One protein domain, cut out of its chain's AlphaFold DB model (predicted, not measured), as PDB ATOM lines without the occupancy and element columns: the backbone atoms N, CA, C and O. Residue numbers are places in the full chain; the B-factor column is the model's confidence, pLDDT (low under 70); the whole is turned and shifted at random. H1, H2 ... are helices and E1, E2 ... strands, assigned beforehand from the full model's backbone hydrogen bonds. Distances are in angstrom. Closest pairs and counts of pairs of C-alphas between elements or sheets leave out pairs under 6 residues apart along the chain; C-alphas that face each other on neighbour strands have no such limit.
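This is residues 81 to 145 of the 179 residues of an uncharacterized protein of Puccinia graminis f. sp. tritici (UniProt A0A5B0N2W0). Little regular structure is here: a small sheet of three short strands with one helix, H1, slantwise over one face, two layers, and a long loop, residues 104 to 127, joining E1 to E2. The 65 printed residues include H1, E1, E2, E3 in chain order; the mixed sheet runs E1 E2 E3, and only 23 residues are in named elements, class mixed. It is compact, radius of gyration of the C-alphas 11.0 A, spanning 30 by 21 by 18 A.

Start at E2, residues 128 to 130; parallel to it is E1, residues 101 to 103, with N 102 and O 128 2.8 A apart. E3, residues 136 to 139, forms an antiparallel hairpin with E2; N 129 and O 138 are 2.8 A apart. H1, residues 83 to 95, is on the sheet at a height of 9.9 A; its closest C-alpha pair with E2 is Ile 89 and Val 129, 6.9 A. In H1 every O i to N i+4 pair is within hydrogen-bond range.

Find C-alpha 83 at (76.860, 2.297, 125.676); H1 runs 18.2 A. E1 spans 6.9 A, E2 6.5 A and E3 7.5 A, ending at C-alpha 139, (88.296, 14.193, 128.760).

The printed part has no cut; its farthest C-alphas, Asp 83 and Trp 118, are 32.8 A apart. E1 to E2 is a long link; pLDDT is under 70 at residues 117 to 118.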
ATOM      1  N   LEU A  81      80.155   7.040 120.633       79.31
ATOM      2  CA  LEU A  81      80.564   6.277 121.805       79.31
ATOM      3  C   LEU A  81      79.481   5.249 122.155       79.31
ATOM      4  O   LEU A  81      78.328   5.637 122.395       79.31
ATOM      5  N   THR A  82      79.859   3.975 122.187       85.81
ATOM      6  CA  THR A  82      78.972   2.855 122.521       85.81
ATOM      7  C   THR A  82      78.521   2.923 123.983       85.81
ATOM      8  O   THR A  82      79.175   3.529 124.837       85.81
ATOM      9  N   ASP A  83      77.391   2.292 124.306       87.19
ATOM     10  CA  ASP A  83      76.860   2.297 125.676       87.19
ATOM     11  C   ASP A  83      77.786   1.591 126.676       87.19
ATOM     12  O   ASP A  83      77.842   1.960 127.852       87.19
ATOM     13  N   GLU A  84      78.553   0.604 126.218       86.50
ATOM     14  CA  GLU A  84      79.541  -0.096 127.035       86.50
ATOM     15  C   GLU A  84      80.734   0.800 127.378       86.50
ATOM     16  O   GLU A  84      81.115   0.898 128.547       86.50
ATOM     17  N   GLU A  85      81.279   1.516 126.391       87.88
ATOM     18  CA  GLU A  85      82.352   2.492 126.604       87.88
ATOM     19  C   GLU A  85      81.894   3.602 127.554       87.88
ATOM     20  O   GLU A  85      82.618   3.955 128.485       87.88
ATOM     21  N   ARG A  86      80.657   4.095 127.399       89.94
ATOM     22  CA  ARG A  86      80.055   5.078 128.318       89.94
ATOM     23  C   ARG A  86      80.032   4.570 129.755       89.94
ATOM     24  O   ARG A  86      80.427   5.294 130.668       89.94
ATOM     25  N   ARG A  87      79.595   3.326 129.970       91.12
ATOM     26  CA  ARG A  87      79.571   2.706 131.306       91.12
ATOM     27  C   ARG A  87      80.978   2.574 131.885       91.12
ATOM     28  O   ARG A  87      81.176   2.927 133.045       91.12
ATOM     29  N   LYS A  88      81.953   2.137 131.079       90.88
ATOM     30  CA  LYS A  88      83.362   2.030 131.493       90.88
ATOM     31  C   LYS A  88      83.961   3.395 131.842       90.88
ATOM     32  O   LYS A  88      84.639   3.512 132.856       90.88
ATOM     33  N   ILE A  89      83.666   4.443 131.072       91.25
ATOM     34  CA  ILE A  89      84.095   5.815 131.384       91.25
ATOM     35  C   ILE A  89      83.533   6.251 132.739       91.25
ATOM     36  O   ILE A  89      84.288   6.702 133.596       91.25
ATOM     37  N   VAL A  90      82.231   6.074 132.974       91.75
ATOM     38  CA  VAL A  90      81.611   6.441 134.258       91.75
ATOM     39  C   VAL A  90      82.225   5.659 135.422       91.75
ATOM     40  O   VAL A  90      82.467   6.237 136.484       91.75
ATOM     41  N   ASP A  91      82.518   4.373 135.228       91.56
ATOM     42  CA  ASP A  91      83.206   3.548 136.221       91.56
ATOM     43  C   ASP A  91      84.617   4.074 136.528       91.56
ATOM     44  O   ASP A  91      84.966   4.274 137.695       91.56
ATOM     45  N   ILE A  92      85.395   4.410 135.491       90.81
ATOM     46  CA  ILE A  92      86.725   5.023 135.619       90.81
ATOM     47  C   ILE A  92      86.646   6.301 136.456       90.81
ATOM     48  O   ILE A  92      87.360   6.447 137.451       90.81
ATOM     49  N   LEU A  93      85.735   7.208 136.107       89.75
ATOM     50  CA  LEU A  93      85.605   8.497 136.784       89.75
ATOM     51  C   LEU A  93      85.237   8.359 138.266       89.75
ATOM     52  O   LEU A  93      85.692   9.168 139.083       89.75
ATOM     53  N   ARG A  94      84.449   7.336 138.621       88.75
ATOM     54  CA  ARG A  94      83.950   7.101 139.986       88.75
ATOM     55  C   ARG A  94      84.866   6.254 140.856       88.75
ATOM     56  O   ARG A  94      84.908   6.479 142.063       88.75
ATOM     57  N   ASN A  95      85.608   5.309 140.289       89.12
ATOM     58  CA  ASN A  95      86.336   4.312 141.078       89.12
ATOM     59  C   ASN A  95      87.861   4.439 140.996       89.12
ATOM     60  O   ASN A  95      88.567   3.939 141.880       89.12
ATOM     61  N   TYR A  96      88.385   5.138 139.989       88.00
ATOM     62  CA  TYR A  96      89.820   5.210 139.728       88.00
ATOM     63  C   TYR A  96      90.413   6.568 140.138       88.00
ATOM     64  O   TYR A  96      89.682   7.557 140.284       88.00
ATOM     65  N   PRO A  97      91.728   6.625 140.435       87.44
ATOM     66  CA  PRO A  97      92.368   7.861 140.866       87.44
ATOM     67  C   PRO A  97      92.364   8.921 139.750       87.44
ATOM     68  O   PRO A  97      92.656   8.590 138.595       87.44
ATOM     69  N   PRO A  98      92.056  10.187 140.080       87.88
ATOM     70  CA  PRO A  98      92.137  11.294 139.133       87.88
ATOM     71  C   PRO A  98      93.597  11.613 138.767       87.88
ATOM     72  O   PRO A  98      94.529  11.140 139.417       87.88
ATOM     73  N   GLY A  99      93.807  12.428 137.732       87.06
ATOM     74  CA  GLY A  99      95.145  12.872 137.311       87.06
ATOM     75  C   GLY A  99      95.899  11.859 136.448       87.06
ATOM     76  O   GLY A  99      97.131  11.908 136.362       87.06
ATOM     77  N   HIS A 100      95.172  10.935 135.817       89.19
ATOM     78  CA  HIS A 100      95.726   9.865 134.995       89.19
ATOM     79  C   HIS A 100      94.953   9.659 133.700       89.19
ATOM     80  O   HIS A 100      93.748   9.898 133.622       89.19
ATOM     81  N   ALA A 101      95.676   9.172 132.697       90.50
ATOM     82  CA  ALA A 101      95.094   8.632 131.486       90.50
ATOM     83  C   ALA A 101      94.755   7.149 131.692       90.50
ATOM     84  O   ALA A 101      95.532   6.405 132.300       90.50
ATOM     85  N   TYR A 102      93.610   6.728 131.170       91.19
ATOM     86  CA  TYR A 102      93.157   5.346 131.174       91.19
ATOM     87  C   TYR A 102      92.881   4.887 129.757       91.19
ATOM     88  O   TYR A 102      92.375   5.656 128.946       91.19
ATOM     89  N   ARG A 103      93.176   3.624 129.484       91.62
ATOM     90  CA  ARG A 103      92.809   2.962 128.242       91.62
ATOM     91  C   ARG A 103      91.755   1.905 128.526       91.62
ATOM     92  O   ARG A 103      91.920   1.091 129.443       91.62
ATOM     93  N   ILE A 104      90.661   1.975 127.780       89.75
ATOM     94  CA  ILE A 104      89.617   0.962 127.768       89.75
ATOM     95  C   ILE A 104      90.071  -0.138 126.821       89.75
ATOM     96  O   ILE A 104      90.425   0.143 125.685       89.75
ATOM     97  N   ASN A 105      90.037  -1.371 127.314       87.12
ATOM     98  CA  ASN A 105      90.197  -2.561 126.495       87.12
ATOM     99  C   ASN A 105      88.951  -3.456 126.640       87.12
ATOM    100  O   ASN A 105      88.071  -3.185 127.469       87.12
ATOM    101  N   GLU A 106      88.907  -4.568 125.910       83.38
ATOM    102  CA  GLU A 106      87.954  -5.671 126.113       83.38
ATOM    103  C   GLU A 106      87.976  -6.206 127.558       83.38
ATOM    104  O   GLU A 106      86.959  -6.652 128.090       83.38
ATOM    105  N   SER A 107      89.121  -6.081 128.237       83.56
ATOM    106  CA  SER A 107      89.283  -6.410 129.655       83.56
ATOM    107  C   SER A 107      88.313  -5.628 130.562       83.56
ATOM    108  O   SER A 107      88.071  -4.436 130.344       83.56
ATOM    109  N   PRO A 108      87.822  -6.244 131.657       81.31
ATOM    110  CA  PRO A 108      87.000  -5.557 132.655       81.31
ATOM    111  C   PRO A 108      87.763  -4.472 133.430       81.31
ATOM    112  O   PRO A 108      87.140  -3.631 134.074       81.31
ATOM    113  N   TYR A 109      89.100  -4.485 133.395       84.88
ATOM    114  CA  TYR A 109      89.932  -3.512 134.100       84.88
ATOM    115  C   TYR A 109      90.597  -2.533 133.124       84.88
ATOM    116  O   TYR A 109      91.287  -2.984 132.204       84.88
ATOM    117  N   PRO A 110      90.464  -1.212 133.347       88.19
ATOM    118  CA  PRO A 110      91.124  -0.197 132.548       88.19
ATOM    119  C   PRO A 110      92.621  -0.165 132.854       88.19
ATOM    120  O   PRO A 110      93.060  -0.312 134.002       88.19
ATOM    121  N   ILE A 111      93.419   0.079 131.820       90.00
ATOM    122  CA  ILE A 111      94.870   0.194 131.951       90.00
ATOM    123  C   ILE A 111      95.212   1.647 132.259       90.00
ATOM    124  O   ILE A 111      94.841   2.552 131.518       90.00
ATOM    125  N   ARG A 112      95.942   1.881 133.352       89.81
ATOM    126  CA  ARG A 112      96.470   3.210 133.680       89.81
ATOM    127  C   ARG A 112      97.704   3.494 132.826       89.81
ATOM    128  O   ARG A 112      98.710   2.798 132.949       89.81
ATOM    129  N   LEU A 113      97.630   4.536 132.008       87.62
ATOM    130  CA  LEU A 113      98.721   5.005 131.163       87.62
ATOM    131  C   LEU A 113      99.697   5.892 131.953       87.62
ATOM    132  O   LEU A 113      99.366   6.463 133.001       87.62
ATOM    133  N   ALA A 114     100.928   5.989 131.451       80.88
ATOM    134  CA  ALA A 114     101.950   6.848 132.035       80.88
ATOM    135  C   ALA A 114     101.555   8.327 131.897       80.88
ATOM    136  O   ALA A 114     101.116   8.774 130.839       80.88
ATOM    137  N   LYS A 115     101.720   9.097 132.979       76.50
ATOM    138  CA  LYS A 115     101.480  10.545 132.982       76.50
ATOM    139  C   LYS A 115     102.636  11.246 132.271       76.50
ATOM    140  O   LYS A 115     103.790  11.078 132.666       76.50
ATOM    141  N   ALA A 116     102.320  12.084 131.291       72.62
ATOM    142  CA  ALA A 116     103.257  13.068 130.772       72.62
ATOM    143  C   ALA A 116     103.458  14.166 131.832       72.62
ATOM    144  O   ALA A 116     102.538  14.925 132.137       72.62
ATOM    145  N   TYR A 117     104.645  14.236 132.439       61.84
ATOM    146  CA  TYR A 117     104.918  15.142 133.566       61.84
ATOM    147  C   TYR A 117     104.828  16.636 133.205       61.84
ATOM    148  O   TYR A 117     104.685  17.463 134.099       61.84
ATOM    149  N   TRP A 118     104.896  16.982 131.918       68.00
ATOM    150  CA  TRP A 118     104.873  18.359 131.412       68.00
ATOM    151  C   TRP A 118     103.465  18.944 131.219       68.00
ATOM    152  O   TRP A 118     103.320  20.154 131.062       68.00
ATOM    153  N   GLU A 119     102.410  18.128 131.249       74.38
ATOM    154  CA  GLU A 119     101.039  18.623 131.104       74.38
ATOM    155  C   GLU A 119     100.464  19.062 132.463       74.38
ATOM    156  O   GLU A 119     100.109  18.244 133.315       74.38
ATOM    157  N   ARG A 120     100.301  20.379 132.655       72.69
ATOM    158  CA  ARG A 120      99.787  20.976 133.907       72.69
ATOM    159  C   ARG A 120      98.390  20.464 134.303       72.69
ATOM    160  O   ARG A 120      98.055  20.428 135.481       72.69
ATOM    161  N   GLY A 121      97.585  20.023 133.333       74.50
ATOM    162  CA  GLY A 121      96.220  19.533 133.573       74.50
ATOM    163  C   GLY A 121      96.136  18.330 134.511       74.50
ATOM    164  O   GLY A 121      95.150  18.169 135.223       74.50
ATOM    165  N   TRP A 122      97.178  17.506 134.575       80.88
ATOM    166  CA  TRP A 122      97.167  16.318 135.422       80.88
ATOM    167  C   TRP A 122      97.235  16.625 136.920       80.88
ATOM    168  O   TRP A 122      96.844  15.779 137.720       80.88
ATOM    169  N   ASP A 123      97.758  17.787 137.315       78.62
ATOM    170  CA  ASP A 123      97.846  18.176 138.730       78.62
ATOM    171  C   ASP A 123      96.484  18.624 139.275       78.62
ATOM    172  O   ASP A 123      96.198  18.430 140.454       78.62
ATOM    173  N   GLY A 124      95.611  19.138 138.402       79.31
ATOM    174  CA  GLY A 124      94.207  19.409 138.719       79.31
ATOM    175  C   GLY A 124      93.327  18.154 138.773       79.31
ATOM    176  O   GLY A 124      92.149  18.234 139.113       79.31
ATOM    177  N   GLY A 125      93.889  16.979 138.476       85.25
ATOM    178  CA  GLY A 125      93.158  15.721 138.512       85.25
ATOM    179  C   GLY A 125      92.493  15.335 137.193       85.25
ATOM    180  O   GLY A 125      91.720  14.379 137.191       85.25
ATOM    181  N   ARG A 126      92.819  15.995 136.070       88.75
ATOM    182  CA  ARG A 126      92.342  15.627 134.723       88.75
ATOM    183  C   ARG A 126      92.383  14.124 134.475       88.75
ATOM    184  O   ARG A 126      93.375  13.458 134.782       88.75
ATOM    185  N   VAL A 127      91.312  13.603 133.891       90.50
ATOM    186  CA  VAL A 127      91.200  12.209 133.478       90.50
ATOM    187  C   VAL A 127      90.923  12.178 131.988       90.50
ATOM    188  O   VAL A 127      89.948  12.764 131.523       90.50
ATOM    189  N   ARG A 128      91.786  11.480 131.249       90.62
ATOM    190  CA  ARG A 128      91.569  11.174 129.834       90.62
ATOM    191  C   ARG A 128      91.320   9.687 129.683       90.62
ATOM    192  O   ARG A 128      92.039   8.887 130.280       90.62
ATOM    193  N   VAL A 129      90.314   9.330 128.903       90.62
ATOM    194  CA  VAL A 129      89.991   7.942 128.591       90.62
ATOM    195  C   VAL A 129      90.177   7.733 127.101       90.62
ATOM    196  O   VAL A 129      89.589   8.456 126.299       90.62
ATOM    197  N   TYR A 130      91.004   6.757 126.761       90.62
ATOM    198  CA  TYR A 130      91.337   6.370 125.403       90.62
ATOM    199  C   TYR A 130      90.737   5.007 125.073       90.62
ATOM    200  O   TYR A 130      90.553   4.173 125.965       90.62
ATOM    201  N   ASP A 131      90.454   4.797 123.798       89.12
ATOM    202  CA  ASP A 131      90.110   3.492 123.241       89.12
ATOM    203  C   ASP A 131      91.361   2.615 123.048       89.12
ATOM    204  O   ASP A 131      92.496   3.072 123.215       89.12
ATOM    205  N   GLU A 132      91.173   1.370 122.617       87.50
ATOM    206  CA  GLU A 132      92.256   0.460 122.240       87.50
ATOM    207  C   GLU A 132      93.141   1.005 121.108       87.50
ATOM    208  O   GLU A 132      94.320   0.672 121.017       87.50
ATOM    209  N   ASN A 133      92.609   1.888 120.269       86.19
ATOM    210  CA  ASN A 133      93.360   2.526 119.187       86.19
ATOM    211  C   ASN A 133      93.993   3.865 119.603       86.19
ATOM    212  O   ASN A 133      94.319   4.680 118.747       86.19
ATOM    213  N   ASP A 134      94.106   4.130 120.910       84.12
ATOM    214  CA  ASP A 134      94.602   5.388 121.485       84.12
ATOM    215  C   ASP A 134      93.807   6.638 121.034       84.12
ATOM    216  O   ASP A 134      94.268   7.776 121.136       84.12
ATOM    217  N   ILE A 135      92.560   6.435 120.592       87.44
ATOM    218  CA  ILE A 135      91.611   7.501 120.254       87.44
ATOM    219  C   ILE A 135      91.011   8.053 121.546       87.44
ATOM    220  O   ILE A 135      90.545   7.292 122.394       87.44
ATOM    221  N   LEU A 136      91.002   9.377 121.706       89.06
ATOM    222  CA  LEU A 136      90.424  10.026 122.881       89.06
ATOM    223  C   LEU A 136      88.895   9.876 122.880       89.06
ATOM    224  O   LEU A 136      88.209  10.447 122.039       89.06
ATOM    225  N   LEU A 137      88.366   9.146 123.861       89.50
ATOM    226  CA  LEU A 137      86.929   8.942 124.049       89.50
ATOM    227  C   LEU A 137      86.321   9.976 124.996       89.50
ATOM    228  O   LEU A 137      85.191  10.424 124.804       89.50
ATOM    229  N   HIS A 138      87.053  10.326 126.056       90.06
ATOM    230  CA  HIS A 138      86.560  11.252 127.066       90.06
ATOM    231  C   HIS A 138      87.682  12.041 127.727       90.06
ATOM    232  O   HIS A 138      88.755  11.508 128.007       90.06
ATOM    233  N   ASP A 139      87.399  13.302 128.037       90.81
ATOM    234  CA  ASP A 139      88.296  14.193 128.760       90.81
ATOM    235  C   ASP A 139      87.488  15.027 129.755       90.81
ATOM    236  O   ASP A 139      86.549  15.723 129.371       90.81
ATOM    237  N   THR A 140      87.847  14.952 131.037       86.19
ATOM    238  CA  THR A 140      87.174  15.716 132.096       86.19
ATOM    239  C   THR A 140      87.648  17.164 132.208       86.19
ATOM    240  O   THR A 140      87.062  17.943 132.958       86.19
ATOM    241  N   GLY A 141      88.698  17.555 131.480       84.12
ATOM    242  CA  GLY A 141      89.303  18.879 131.606       84.12
ATOM    243  C   GLY A 141      90.196  19.005 132.843       84.12
ATOM    244  O   GLY A 141      90.634  18.016 133.419       84.12
ATOM    245  N   TYR A 142      90.548  20.233 133.232       82.31
ATOM    246  CA  TYR A 142      91.619  20.464 134.212       82.31
ATOM    247  C   TYR A 142      91.296  19.935 135.617       82.31
ATOM    248  O   TYR A 142      92.179  19.377 136.262       82.31
ATOM    249  N   PHE A 143      90.058  20.103 136.088       81.75
ATOM    250  CA  PHE A 143      89.665  19.759 137.454       81.75
ATOM    251  C   PHE A 143      88.721  18.560 137.482       81.75
ATOM    252  O   PHE A 143      87.548  18.682 137.147       81.75
ATOM    253  N   HIS A 144      89.219  17.414 137.952       85.31
ATOM    254  CA  HIS A 144      88.378  16.264 138.296       85.31
ATOM    255  C   HIS A 144      88.796  15.703 139.648       85.31
ATOM    256  O   HIS A 144      89.971  15.424 139.890       85.31
ATOM    257  N   PHE A 145      87.826  15.541 140.545       82.50
ATOM    258  CA  PHE A 145      88.075  15.114 141.915       82.50
ATOM    259  C   PHE A 145      87.239  13.892 142.266       82.50
ATOM    260  O   PHE A 145      86.026  13.860 142.068       82.50
TER     261      PHE A 145